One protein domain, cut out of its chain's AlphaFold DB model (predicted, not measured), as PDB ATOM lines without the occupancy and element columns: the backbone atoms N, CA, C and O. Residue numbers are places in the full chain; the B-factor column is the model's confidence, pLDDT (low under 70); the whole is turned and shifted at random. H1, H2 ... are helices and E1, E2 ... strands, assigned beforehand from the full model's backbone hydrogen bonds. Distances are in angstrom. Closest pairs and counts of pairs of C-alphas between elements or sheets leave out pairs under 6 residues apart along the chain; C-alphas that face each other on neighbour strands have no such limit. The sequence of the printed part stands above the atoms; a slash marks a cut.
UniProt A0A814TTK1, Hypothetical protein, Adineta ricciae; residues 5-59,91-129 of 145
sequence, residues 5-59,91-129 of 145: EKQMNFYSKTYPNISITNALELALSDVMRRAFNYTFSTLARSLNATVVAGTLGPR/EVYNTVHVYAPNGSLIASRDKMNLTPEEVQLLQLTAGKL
ATOM      1  N   GLU A   5      29.117  17.066  25.488       92.44
ATOM      2  CA  GLU A   5      29.375  18.459  25.098       92.44
ATOM      3  C   GLU A   5      30.782  18.932  25.511       92.44
ATOM      4  O   GLU A   5      31.442  19.655  24.761       92.44
ATOM      5  N   LYS A   6      31.289  18.481  26.671       94.06
ATOM      6  CA  LYS A   6      32.643  18.826  27.143       94.06
ATOM      7  C   LYS A   6      33.729  18.284  26.203       94.06
ATOM      8  O   LYS A   6      34.654  19.020  25.863       94.06
ATOM      9  N   GLN A   7      33.591  17.043  25.734       95.25
ATOM     10  CA  GLN A   7      34.546  16.393  24.837       95.25
ATOM     11  C   GLN A   7      34.475  17.018  23.439       95.25
ATOM     12  O   GLN A   7      35.507  17.303  22.834       95.25
ATOM     13  N   MET A   8      33.272  17.332  22.951       95.88
ATOM     14  CA  MET A   8      33.100  18.018  21.666       95.88
ATOM     15  C   MET A   8      33.759  19.408  21.672       95.88
ATOM     16  O   MET A   8      34.446  19.783  20.716       95.88
ATOM     17  N   ASN A   9      33.620  20.152  22.774       96.06
ATOM     18  CA  ASN A   9      34.287  21.441  22.964       96.06
ATOM     19  C   ASN A   9      35.811  21.301  23.070       96.06
ATOM     20  O   ASN A   9      36.535  22.163  22.571       96.06
ATOM     21  N   PHE A  10      36.306  20.231  23.700       96.75
ATOM     22  CA  PHE A  10      37.733  19.920  23.734       96.75
ATOM     23  C   PHE A  10      38.280  19.728  22.315       96.75
ATOM     24  O   PHE A  10      39.186  20.454  21.910       96.75
ATOM     25  N   TYR A  11      37.680  18.845  21.511       97.25
ATOM     26  CA  TYR A  11      38.178  18.577  20.157       97.25
ATOM     27  C   TYR A  11      38.021  19.759  19.201       97.25
ATOM     28  O   TYR A  11      38.911  19.992  18.384       97.25
ATOM     29  N   SER A  12      36.964  20.559  19.355       97.00
ATOM     30  CA  SER A  12      36.798  21.812  18.605       97.00
ATOM     31  C   SER A  12      37.930  22.815  18.861       97.00
ATOM     32  O   SER A  12      38.298  23.573  17.967       97.00
ATOM     33  N   LYS A  13      38.507  22.824  20.072       96.94
ATOM     34  CA  LYS A  13      39.661  23.674  20.419       96.94
ATOM     35  C   LYS A  13      40.985  23.064  19.965       96.94
ATOM     36  O   LYS A  13      41.854  23.792  19.497       96.94
ATOM     37  N   THR A  14      41.131  21.747  20.100       97.06
ATOM     38  CA  THR A  14      42.345  21.011  19.718       97.06
ATOM     39  C   THR A  14      42.573  21.023  18.208       97.06
ATOM     40  O   THR A  14      43.714  21.109  17.757       97.06
ATOM     41  N   TYR A  15      41.499  20.978  17.416       96.81
ATOM     42  CA  TYR A  15      41.563  20.926  15.958       96.81
ATOM     43  C   TYR A  15      40.865  22.136  15.326       96.81
ATOM     44  O   TYR A  15      39.657  22.095  15.079       96.81
ATOM     45  N   PRO A  16      41.610  23.210  14.999       93.06
ATOM     46  CA  PRO A  16      41.043  24.366  14.317       93.06
ATOM     47  C   PRO A  16      40.359  23.960  13.005       93.06
ATOM     48  O   PRO A  16      40.922  23.201  12.211       93.06
ATOM     49  N   ASN A  17      39.159  24.492  12.769       92.44
ATOM     50  CA  ASN A  17      38.317  24.213  11.595       92.44
ATOM     51  C   ASN A  17      37.830  22.759  11.464       92.44
ATOM     52  O   ASN A  17      37.426  22.354  10.373       92.44
ATOM     53  N   ILE A  18      37.856  21.963  12.540       96.19
ATOM     54  CA  ILE A  18      37.106  20.706  12.552       96.19
ATOM     55  C   ILE A  18      35.613  21.007  12.402       96.19
ATOM     56  O   ILE A  18      35.103  22.004  12.917       96.19
ATOM     57  N   SER A  19      34.904  20.151  11.684       94.56
ATOM     58  CA  SER A  19      33.461  20.267  11.601       94.56
ATOM     59  C   SER A  19      32.775  19.786  12.860       94.56
ATOM     60  O   SER A  19      33.312  18.980  13.620       94.56
ATOM     61  N   ILE A  20      31.540  20.244  13.045       93.44
ATOM     62  CA  ILE A  20      30.722  19.801  14.169       93.44
ATOM     63  C   ILE A  20      30.457  18.291  14.121       93.44
ATOM     64  O   ILE A  20      30.490  17.642  15.161       93.44
ATOM     65  N   THR A  21      30.284  17.723  12.923       93.12
ATOM     66  CA  THR A  21      30.109  16.279  12.722       93.12
ATOM     67  C   THR A  21      31.336  15.508  13.197       93.12
ATOM     68  O   THR A  21      31.205  14.612  14.024       93.12
ATOM     69  N   ASN A  22      32.542  15.895  12.769       96.25
ATOM     70  CA  ASN A  22      33.750  15.179  13.183       96.25
ATOM     71  C   ASN A  22      34.054  15.408  14.669       96.25
ATOM     72  O   ASN A  22      34.436  14.471  15.359       96.25
ATOM     73  N   ALA A  23      33.832  16.614  15.200       96.75
ATOM     74  CA  ALA A  23      33.980  16.867  16.634       96.75
ATOM     75  C   ALA A  23      33.038  15.993  17.480       96.75
ATOM     76  O   ALA A  23      33.438  15.527  18.548       96.75
ATOM     77  N   LEU A  24      31.814  15.748  16.999       95.00
ATOM     78  CA  LEU A  24      30.862  14.841  17.633       95.00
ATOM     79  C   LEU A  24      31.341  13.381  17.576       95.00
ATOM     80  O   LEU A  24      31.370  12.722  18.609       95.00
ATOM     81  N   GLU A  25      31.772  12.891  16.413       95.75
ATOM     82  CA  GLU A  25      32.310  11.526  16.255       95.75
ATOM     83  C   GLU A  25      33.536  11.279  17.154       95.75
ATOM     84  O   GLU A  25      33.671  10.237  17.802       95.75
ATOM     85  N   LEU A  26      34.415  12.274  17.273       97.06
ATOM     86  CA  LEU A  26      35.547  12.236  18.195       97.06
ATOM     87  C   LEU A  26      35.087  12.190  19.662       97.06
ATOM     88  O   LEU A  26      35.602  11.397  20.446       97.06
ATOM     89  N   ALA A  27      34.097  13.003  20.035       96.19
ATOM     90  CA  ALA A  27      33.551  13.033  21.392       96.19
ATOM     91  C   ALA A  27      32.871  11.715  21.799       96.19
ATOM     92  O   ALA A  27      32.911  11.344  22.970       96.19
ATOM     93  N   LEU A  28      32.275  11.005  20.839       94.94
ATOM     94  CA  LEU A  28      31.578   9.732  21.041       94.94
ATOM     95  C   LEU A  28      32.493   8.503  20.916       94.94
ATOM     96  O   LEU A  28      32.014   7.371  21.016       94.94
ATOM     97  N   SER A  29      33.798   8.699  20.708       95.56
ATOM     98  CA  SER A  29      34.733   7.608  20.410       95.56
ATOM     99  C   SER A  29      34.727   6.501  21.465       95.56
ATOM    100  O   SER A  29      34.730   5.331  21.082       95.56
ATOM    101  N   ASP A  30      34.654   6.830  22.762       95.75
ATOM    102  CA  ASP A  30      34.685   5.807  23.816       95.75
ATOM    103  C   ASP A  30      33.476   4.875  23.775       95.75
ATOM    104  O   ASP A  30      33.621   3.659  23.598       95.75
ATOM    105  N   VAL A  31      32.284   5.457  23.880       94.56
ATOM    106  CA  VAL A  31      31.026   4.708  23.924       94.56
ATOM    107  C   VAL A  31      30.800   3.926  22.630       94.56
ATOM    108  O   VAL A  31      30.489   2.732  22.670       94.56
ATOM    109  N   MET A  32      31.050   4.548  21.472       94.88
ATOM    110  CA  MET A  32      30.851   3.908  20.171       94.88
ATOM    111  C   MET A  32      31.832   2.758  19.968       94.88
ATOM    112  O   MET A  32      31.425   1.657  19.585       94.88
ATOM    113  N   ARG A  33      33.122   2.962  20.276       95.19
ATOM    114  CA  ARG A  33      34.138   1.914  20.124       95.19
ATOM    115  C   ARG A  33      33.856   0.731  21.034       95.19
ATOM    116  O   ARG A  33      33.995  -0.415  20.600       95.19
ATOM    117  N   ARG A  34      33.465   0.993  22.280       94.94
ATOM    118  CA  ARG A  34      33.175  -0.042  23.271       94.94
ATOM    119  C   ARG A  34      31.972  -0.879  22.865       94.94
ATOM    120  O   ARG A  34      32.093  -2.102  22.796       94.94
ATOM    121  N   ALA A  35      30.855  -0.233  22.535       95.00
ATOM    122  CA  ALA A  35      29.642  -0.917  22.098       95.00
ATOM    123  C   ALA A  35      29.890  -1.747  20.829       95.00
ATOM    124  O   ALA A  35      29.507  -2.919  20.763       95.00
ATOM    125  N   PHE A  36      30.596  -1.173  19.850       97.12
ATOM    126  CA  PHE A  36      30.927  -1.843  18.597       97.12
ATOM    127  C   PHE A  36      31.817  -3.074  18.826       97.12
ATOM    128  O   PHE A  36      31.454  -4.186  18.435       97.12
ATOM    129  N   ASN A  37      32.955  -2.908  19.510       95.94
ATOM    130  CA  ASN A  37      33.884  -4.010  19.765       95.94
ATOM    131  C   ASN A  37      33.239  -5.110  20.607       95.94
ATOM    132  O   ASN A  37      33.398  -6.287  20.287       95.94
ATOM    133  N   TYR A  38      32.504  -4.754  21.665       96.62
ATOM    134  CA  TYR A  38      31.830  -5.734  22.515       96.62
ATOM    135  C   TYR A  38      30.825  -6.566  21.714       96.62
ATOM    136  O   TYR A  38      30.853  -7.795  21.781       96.62
ATOM    137  N   THR A  39      29.989  -5.909  20.909       98.25
ATOM    138  CA  THR A  39      28.945  -6.571  20.119       98.25
ATOM    139  C   THR A  39      29.545  -7.540  19.108       98.25
ATOM    140  O   THR A  39      29.237  -8.732  19.133       98.25
ATOM    141  N   PHE A  40      30.439  -7.068  18.238       98.50
ATOM    142  CA  PHE A  40      30.919  -7.883  17.121       98.50
ATOM    143  C   PHE A  40      31.956  -8.934  17.536       98.50
ATOM    144  O   PHE A  40      31.942 -10.035  16.985       98.50
ATOM    145  N   SER A  41      32.774  -8.675  18.565       98.12
ATOM    146  CA  SER A  41      33.635  -9.720  19.146       98.12
ATOM    147  C   SER A  41      32.822 -10.820  19.833       98.12
ATOM    148  O   SER A  41      33.189 -11.994  19.782       98.12
ATOM    149  N   THR A  42      31.702 -10.466  20.469       98.44
ATOM    150  CA  THR A  42      30.809 -11.438  21.109       98.44
ATOM    151  C   THR A  42      30.065 -12.263  20.075       98.44
ATOM    152  O   THR A  42      30.047 -13.482  20.211       98.44
ATOM    153  N   LEU A  43      29.546 -11.638  19.014       98.38
ATOM    154  CA  LEU A  43      28.912 -12.350  17.903       98.38
ATOM    155  C   LEU A  43      29.868 -13.347  17.240       98.38
ATOM    156  O   LEU A  43      29.481 -14.487  16.989       98.38
ATOM    157  N   ALA A  44      31.123 -12.952  17.009       97.94
ATOM    158  CA  ALA A  44      32.120 -13.842  16.419       97.94
ATOM    159  C   ALA A  44      32.374 -15.085  17.290       97.94
ATOM    160  O   ALA A  44      32.362 -16.204  16.776       97.94
ATOM    161  N   ARG A  45      32.490 -14.899  18.617       97.94
ATOM    162  CA  ARG A  45      32.616 -15.999  19.594       97.94
ATOM    163  C   ARG A  45      31.385 -16.884  19.652       97.94
ATOM    164  O   ARG A  45      31.512 -18.101  19.603       97.94
ATOM    165  N   SER A  46      30.200 -16.289  19.769       97.94
ATOM    166  CA  SER A  46      28.959 -17.048  19.946       97.94
ATOM    167  C   SER A  46      28.609 -17.882  18.722       97.94
ATOM    168  O   SER A  46      28.035 -18.956  18.859       97.94
ATOM    169  N   LEU A  47      28.945 -17.386  17.529       97.06
ATOM    170  CA  LEU A  47      28.686 -18.072  16.267       97.06
ATOM    171  C   LEU A  47      29.855 -18.961  15.821       97.06
ATOM    172  O   LEU A  47      29.713 -19.664  14.824       97.06
ATOM    173  N   ASN A  48      30.996 -18.917  16.521       95.56
ATOM    174  CA  ASN A  48      32.257 -19.532  16.100       95.56
ATOM    175  C   ASN A  48      32.574 -19.236  14.618       95.56
ATOM    176  O   ASN A  48      32.909 -20.123  13.833       95.56
ATOM    177  N   ALA A  49      32.416 -17.972  14.222       95.00
ATOM    178  CA  ALA A  49      32.498 -17.542  12.832       95.00
ATOM    179  C   ALA A  49      33.267 -16.227  12.701       95.00
ATOM    180  O   ALA A  49      33.315 -15.413  13.622       95.00
ATOM    181  N   THR A  50      33.855 -16.005  11.523       95.56
ATOM    182  CA  THR A  50      34.430 -14.694  11.200       95.56
ATOM    183  C   THR A  50      33.299 -13.688  11.004       95.56
ATOM    184  O   THR A  50      32.384 -13.934  10.220       95.56
ATOM    185  N   VAL A  51      33.384 -12.542  11.679       97.06
ATOM    186  CA  VAL A  51      32.411 -11.448  11.565       97.06
ATOM    187  C   VAL A  51      33.080 -10.234  10.937       97.06
ATOM    188  O   VAL A  51      34.134  -9.788  11.387       97.06
ATOM    189  N   VAL A  52      32.445  -9.685   9.902       96.75
ATOM    190  CA  VAL A  52      32.861  -8.447   9.238       96.75
ATOM    191  C   VAL A  52      31.806  -7.386   9.515       96.75
ATOM    192  O   VAL A  52      30.628  -7.607   9.243       96.75
ATOM    193  N   ALA A  53      32.218  -6.245  10.060       97.62
ATOM    194  CA  ALA A  53      31.310  -5.158  10.416       97.62
ATOM    195  C   ALA A  53      31.935  -3.799  10.101       97.62
ATOM    196  O   ALA A  53      33.139  -3.619  10.265       97.62
ATOM    197  N   GLY A  54      31.117  -2.843   9.658       96.44
ATOM    198  CA  GLY A  54      31.540  -1.479   9.344       96.44
ATOM    199  C   GLY A  54      31.017  -0.464  10.357       96.44
ATOM    200  O   GLY A  54      29.918  -0.631  10.883       96.44
ATOM    201  N   THR A  55      31.789   0.586  10.618       96.50
ATOM    202  CA  THR A  55      31.360   1.742  11.413       96.50
ATOM    203  C   THR A  55      32.022   3.022  10.925       96.50
ATOM    204  O   THR A  55      32.991   2.978  10.166       96.50
ATOM    205  N   LEU A  56      31.492   4.159  11.361       96.12
ATOM    206  CA  LEU A  56      32.134   5.454  11.198       96.12
ATOM    207  C   LEU A  56      32.872   5.780  12.490       96.12
ATOM    208  O   LEU A  56      32.371   5.512  13.579       96.12
ATOM    209  N   GLY A  57      34.077   6.317  12.376       96.06
ATOM    210  CA  GLY A  57      34.811   6.751  13.553       96.06
ATOM    211  C   GLY A  57      36.259   7.106  13.254       96.06
ATOM    212  O   GLY A  57      36.776   6.798  12.174       96.06
ATOM    213  N   PRO A  58      36.929   7.769  14.201       96.81
ATOM    214  CA  PRO A  58      38.351   8.029  14.094       96.81
ATOM    215  C   PRO A  58      39.162   6.751  14.322       96.81
ATOM    216  O   PRO A  58      38.680   5.746  14.852       96.81
ATOM    217  N   ARG A  59      40.445   6.792  13.959       94.44
ATOM    218  CA  ARG A  59      41.403   5.783  14.430       94.44
ATOM    219  C   ARG A  59      41.599   5.960  15.933       94.44
ATOM    220  O   ARG A  59      41.709   7.085  16.412       94.44
ATOM    221  N   GLU A  91      40.654  12.981  11.826       97.00
ATOM    222  CA  GLU A  91      40.036  12.334  10.686       97.00
ATOM    223  C   GLU A  91      39.068  11.240  11.148       97.00
ATOM    224  O   GLU A  91      39.391  10.417  12.005       97.00
ATOM    225  N   VAL A  92      37.884  11.226  10.539       97.94
ATOM    226  CA  VAL A  92      36.847  10.209  10.736       97.94
ATOM    227  C   VAL A  92      36.747   9.392   9.457       97.94
ATOM    228  O   VAL A  92      36.732   9.954   8.363       97.94
ATOM    229  N   TYR A  93      36.680   8.073   9.582       97.69
ATOM    230  CA  TYR A  93      36.724   7.142   8.460       97.69
ATOM    231  C   TYR A  93      35.491   6.244   8.458       97.69
ATOM    232  O   TYR A  93      34.977   5.884   9.515       97.69
ATOM    233  N   ASN A  94      35.062   5.809   7.271       97.25
ATOM    234  CA  ASN A  94      34.223   4.618   7.153       97.25
ATOM    235  C   ASN A  94      35.136   3.391   7.229       97.25
ATOM    236  O   ASN A  94      35.900   3.139   6.300       97.25
ATOM    237  N   THR A  95      35.090   2.666   8.341       95.75
ATOM    238  CA  THR A  95      36.046   1.607   8.666       95.75
ATOM    239  C   THR A  95      35.356   0.258   8.753       95.75
ATOM    240  O   THR A  95      34.412   0.076   9.519       95.75
ATOM    241  N   VAL A  96      35.864  -0.725   8.014       95.25
ATOM    242  CA  VAL A  96      35.495  -2.135   8.163       95.25
ATOM    243  C   VAL A  96      36.450  -2.810   9.137       95.25
ATOM    244  O   VAL A  96      37.664  -2.682   9.014       95.25
ATOM    245  N   HIS A  97      35.903  -3.584  10.064       95.19
ATOM    246  CA  HIS A  97      36.605  -4.389  11.051       95.19
ATOM    247  C   HIS A  97      36.311  -5.875  10.824       95.19
ATOM    248  O   HIS A  97      35.179  -6.250  10.512       95.19
ATOM    249  N   VAL A  98      37.326  -6.722  10.996       95.69
ATOM    250  CA  VAL A  98      37.211  -8.181  10.871       95.69
ATOM    251  C   VAL A  98      37.553  -8.827  12.203       95.69
ATOM    252  O   VAL A  98      38.674  -8.679  12.694       95.69
ATOM    253  N   TYR A  99      36.599  -9.566  12.754       96.25
ATOM    254  CA  TYR A  99      36.738 -10.322  13.990       96.25
ATOM    255  C   TYR A  99      36.844 -11.810  13.674       96.25
ATOM    256  O   TYR A  99      36.015 -12.356  12.947       96.25
ATOM    257  N   ALA A 100      37.861 -12.465  14.223       95.44
ATOM    258  CA  ALA A 100      38.027 -13.908  14.155       95.44
ATOM    259  C   ALA A 100      36.983 -14.641  15.021       95.44
ATOM    260  O   ALA A 100      36.474 -14.049  15.975       95.44
ATOM    261  N   PRO A 101      36.735 -15.945  14.785       96.12
ATOM    262  CA  PRO A 101      35.855 -16.779  15.614       96.12
ATOM    263  C   PRO A 101      36.134 -16.745  17.122       96.12
ATOM    264  O   PRO A 101      35.229 -16.931  17.922       96.12
ATOM    265  N   ASN A 102      37.368 -16.465  17.551       95.25
ATOM    266  CA  ASN A 102      37.699 -16.307  18.972       95.25
ATOM    267  C   ASN A 102      37.355 -14.910  19.544       95.25
ATOM    268  O   ASN A 102      37.645 -14.635  20.706       95.25
ATOM    269  N   GLY A 103      36.763 -14.020  18.744       96.62
ATOM    270  CA  GLY A 103      36.415 -12.643  19.104       96.62
ATOM    271  C   GLY A 103      37.536 -11.623  18.919       96.62
ATOM    272  O   GLY A 103      37.296 -10.430  19.098       96.62
ATOM    273  N   SER A 104      38.751 -12.044  18.561       95.88
ATOM    274  CA  SER A 104      39.860 -11.110  18.349       95.88
ATOM    275  C   SER A 104      39.664 -10.286  17.075       95.88
ATOM    276  O   SER A 104      39.263 -10.804  16.035       95.88
ATOM    277  N   LEU A 105      39.958  -8.986  17.150       93.94
ATOM    278  CA  LEU A 105      40.028  -8.113  15.981       93.94
ATOM    279  C   LEU A 105      41.316  -8.430  15.207       93.94
ATOM    280  O   LEU A 105      42.409  -8.181  15.709       93.94
ATOM    281  N   ILE A 106      41.190  -8.957  13.991       93.44
ATOM    282  CA  ILE A 106      42.331  -9.399  13.170       93.44
ATOM    283  C   ILE A 106      42.637  -8.463  12.002       93.44
ATOM    284  O   ILE A 106      43.736  -8.498  11.451       93.44
ATOM    285  N   ALA A 107      41.690  -7.602  11.621       92.38
ATOM    286  CA  ALA A 107      41.939  -6.575  10.622       92.38
ATOM    287  C   ALA A 107      41.003  -5.375  10.750       92.38
ATOM    288  O   ALA A 107      39.910  -5.457  11.309       92.38
ATOM    289  N   SER A 108      41.440  -4.234  10.217       92.75
ATOM    290  CA  SER A 108      40.635  -3.018  10.081       92.75
ATOM    291  C   SER A 108      41.061  -2.249   8.834       92.75
ATOM    292  O   SER A 108      42.261  -2.193   8.550       92.75
ATOM    293  N   ARG A 109      40.114  -1.708   8.065       92.88
ATOM    294  CA  ARG A 109      40.386  -1.002   6.806       92.88
ATOM    295  C   ARG A 109      39.450   0.175   6.609       92.88
ATOM    296  O   ARG A 109      38.235   0.011   6.676       92.88
ATOM    297  N   ASP A 110      40.043   1.308   6.269       95.75
ATOM    298  CA  ASP A 110      39.327   2.534   5.951       95.75
ATOM    299  C   ASP A 110      38.907   2.504   4.475       95.75
ATOM    300  O   ASP A 110      39.679   2.121   3.588       95.75
ATOM    301  N   LYS A 111      37.671   2.903   4.192       95.19
ATOM    302  CA  LYS A 111      37.123   2.960   2.840       95.19
ATOM    303  C   LYS A 111      37.873   4.014   2.023       95.19
ATOM    304  O   LYS A 111      37.924   5.184   2.393       95.19
ATOM    305  N   MET A 112      38.451   3.595   0.900       94.75
ATOM    306  CA  MET A 112      39.226   4.478   0.015       94.75
ATOM    307  C   MET A 112      38.324   5.281  -0.927       94.75
ATOM    308  O   MET A 112      38.490   6.484  -1.096       94.75
ATOM    309  N   ASN A 113      37.347   4.608  -1.535       94.69
ATOM    310  CA  ASN A 113      36.454   5.210  -2.518       94.69
ATOM    311  C   ASN A 113      35.181   5.675  -1.818       94.69
ATOM    312  O   ASN A 113      34.252   4.886  -1.633       94.69
ATOM    313  N   LEU A 114      35.175   6.934  -1.395       96.62
ATOM    314  CA  LEU A 114      34.018   7.552  -0.761       96.62
ATOM    315  C   LEU A 114      32.997   8.016  -1.804       96.62
ATOM    316  O   LEU A 114      33.364   8.458  -2.895       96.62
ATOM    317  N   THR A 115      31.713   7.933  -1.463       97.06
ATOM    318  CA  THR A 115      30.659   8.578  -2.251       97.06
ATOM    319  C   THR A 115      30.683  10.096  -2.028       97.06
ATOM    320  O   THR A 115      31.230  10.566  -1.024       97.06
ATOM    321  N   PRO A 116      30.084  10.900  -2.926       97.50
ATOM    322  CA  PRO A 116      29.967  12.341  -2.717       97.50
ATOM    323  C   PRO A 116      29.321  12.707  -1.375       97.50
ATOM    324  O   PRO A 116      29.769  13.643  -0.719       97.50
ATOM    325  N   GLU A 117      28.321  11.949  -0.925       95.56
ATOM    326  CA  GLU A 117      27.620  12.168   0.343       95.56
ATOM    327  C   GLU A 117      28.523  11.895   1.551       95.56
ATOM    328  O   GLU A 117      28.513  12.660   2.517       95.56
ATOM    329  N   GLU A 118      29.351  10.848   1.490       95.75
ATOM    330  CA  GLU A 118      30.339  10.546   2.531       95.75
ATOM    331  C   GLU A 118      31.358  11.685   2.695       95.75
ATOM    332  O   GLU A 118      31.788  11.971   3.809       95.75
ATOM    333  N   VAL A 119      31.699  12.385   1.610       95.62
ATOM    334  CA  VAL A 119      32.618  13.534   1.648       95.62
ATOM    335  C   VAL A 119      31.906  14.824   2.063       95.62
ATOM    336  O   VAL A 119      32.422  15.584   2.874       95.62
ATOM    337  N   GLN A 120      30.731  15.107   1.504       93.88
ATOM    338  CA  GLN A 120      30.086  16.417   1.642       93.88
ATOM    339  C   GLN A 120      29.217  16.521   2.895       93.88
ATOM    340  O   GLN A 120      29.206  17.566   3.546       93.88
ATOM    341  N   LEU A 121      28.493  15.452   3.237       90.38
ATOM    342  CA  LEU A 121      27.558  15.436   4.363       90.38
ATOM    343  C   LEU A 121      28.224  14.894   5.626       90.38
ATOM    344  O   LEU A 121      28.136  15.513   6.685       90.38
ATOM    345  N   LEU A 122      28.897  13.749   5.504       92.69
ATOM    346  CA  LEU A 122      29.527  13.068   6.639       92.69
ATOM    347  C   LEU A 122      30.969  13.517   6.883       92.69
ATOM    348  O   LEU A 122      31.495  13.289   7.964       92.69
ATOM    349  N   GLN A 123      31.589  14.176   5.898       95.69
ATOM    350  CA  GLN A 123      32.940  14.735   5.996       95.69
ATOM    351  C   GLN A 123      34.001  13.707   6.394       95.69
ATOM    352  O   GLN A 123      34.945  13.988   7.144       95.69
ATOM    353  N   LEU A 124      33.837  12.504   5.845       97.00
ATOM    354  CA  LEU A 124      34.743  11.392   6.051       97.00
ATOM    355  C   LEU A 124      36.045  11.606   5.283       97.00
ATOM    356  O   LEU A 124      36.095  12.189   4.200       97.00
ATOM    357  N   THR A 125      37.113  11.070   5.851       97.31
ATOM    358  CA  THR A 125      38.430  11.000   5.233       97.31
ATOM    359  C   THR A 125      38.564   9.680   4.488       97.31
ATOM    360  O   THR A 125      38.200   8.620   5.000       97.31
ATOM    361  N   ALA A 126      39.089   9.734   3.265       96.94
ATOM    362  CA  ALA A 126      39.382   8.534   2.497       96.94
ATOM    363  C   ALA A 126      40.560   7.767   3.118       96.94
ATOM    364  O   ALA A 126      41.574   8.354   3.508       96.94
ATOM    365  N   GLY A 127      40.437   6.442   3.165       94.88
ATOM    366  CA  GLY A 127      41.562   5.553   3.429       94.88
ATOM    367  C   GLY A 127      42.637   5.658   2.344       94.88
ATOM    368  O   GLY A 127      42.367   6.080   1.217       94.88
ATOM    369  N   LYS A 128      43.862   5.242   2.671       91.44
ATOM    370  CA  LYS A 128      44.988   5.266   1.734       91.44
ATOM    371  C   LYS A 128      45.175   3.920   1.036       91.44
ATOM    372  O   LYS A 128      44.971   2.871   1.644       91.44
ATOM    373  N   LEU A 129      45.597   3.939  -0.229       85.00
ATOM    374  CA  LEU A 129      45.779   2.714  -1.018       85.00
ATOM    375  C   LEU A 129      46.925   1.849  -0.483       85.00
ATOM    376  O   LEU A 129      46.823   0.626  -0.479       85.00
TER     377      LEU A 129
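What this domain is: This is residues 5 to 59 and 91 to 129 of the 145 residues of the protein "Hypothetical protein" of Adineta ricciae (UniProt A0A814TTK1). A twisted sheet of three strands has the long helix H3 running along one face, over E1 and E2, while the short H2 crosses the same face at one end. H1 packs on H2 beyond the sheet, and the small H4 stands off the sheet at H2's end, away from H3. The printed part has 94 residues, with four named helices and three named strands in the order H1 H2 H3 E1 E2 E3 H4; the sheet runs E1 - E2 - E3, all antiparallel, and the class is mixed, helices and strands. The whole is only just compact, close to loose, with a radius of gyration of the C-alphas of 14.7 A and spans of 44 by 31 by 18 A.

How they stand to each other: Start at the inner strand E2, residues 91 to 99, which bends by 61 degrees at residue 94. On one side is the edge strand E1, residues 51 to 59, antiparallel at 156 degrees and bending by 87 degrees at residue 56; look for N 53 and O 97, 3.0 A apart, within hydrogen-bond range. On the other side is the edge strand E3, residues 105 to 110, which forms a hairpin with E2; N 96 and O 109 are within hydrogen-bond range at 2.8 A. H3, residues 29 to 47, is on this sheet at a height of 8.9 A, making two layers, a helix over one face of a sheet. It runs along the strands, at 10 degrees to E1 on the local plane; its closest C-alphas to E1 are those of Ala 44 and Val 51, 5.4 A apart. H2, residues 20 to 27, is on the same face at a height of 9.1 A, across the strands at 68 degrees to E1 on the local plane. H2 and H3 meet only through their link. H1, residues 5 to 14, is not on the sheet but touches H2, about perpendicular at 73 degrees, closest at the C-alphas of Gln 7 and Ala 27, 4.9 A. H4, residues 116 to 120, is not on the sheet and is apart from H2 and H3, for instance. In H1, H2, H3 and H4 every O i to N i+4 pair is within hydrogen-bond range.

Where its parts are: Find C-alpha 51 at (32.411, -11.448, 11.565), where E1 begins its 19.6 A; E2 measures 23.1 A and E3 14.6 A. H3 runs 26.7 A from C-alpha 29 at (34.733, 7.608, 20.410). H1 measures 14.3 A, H2 10.3 A and H4 6.0 A, ending at C-alpha 120, (30.086, 16.417, 1.642).

The domain as a whole: The C-alphas farthest apart are those of Pro 16 and Asn 48, 44.8 A. Between E1 and E2 look for the cut: residues 60 to 90 are not printed, and C-alphas 59 and 91 are 7.7 A apart. The links that are printed whole are tight. The mean pLDDT of the printed part is 95.6, and no printed residue is under 70.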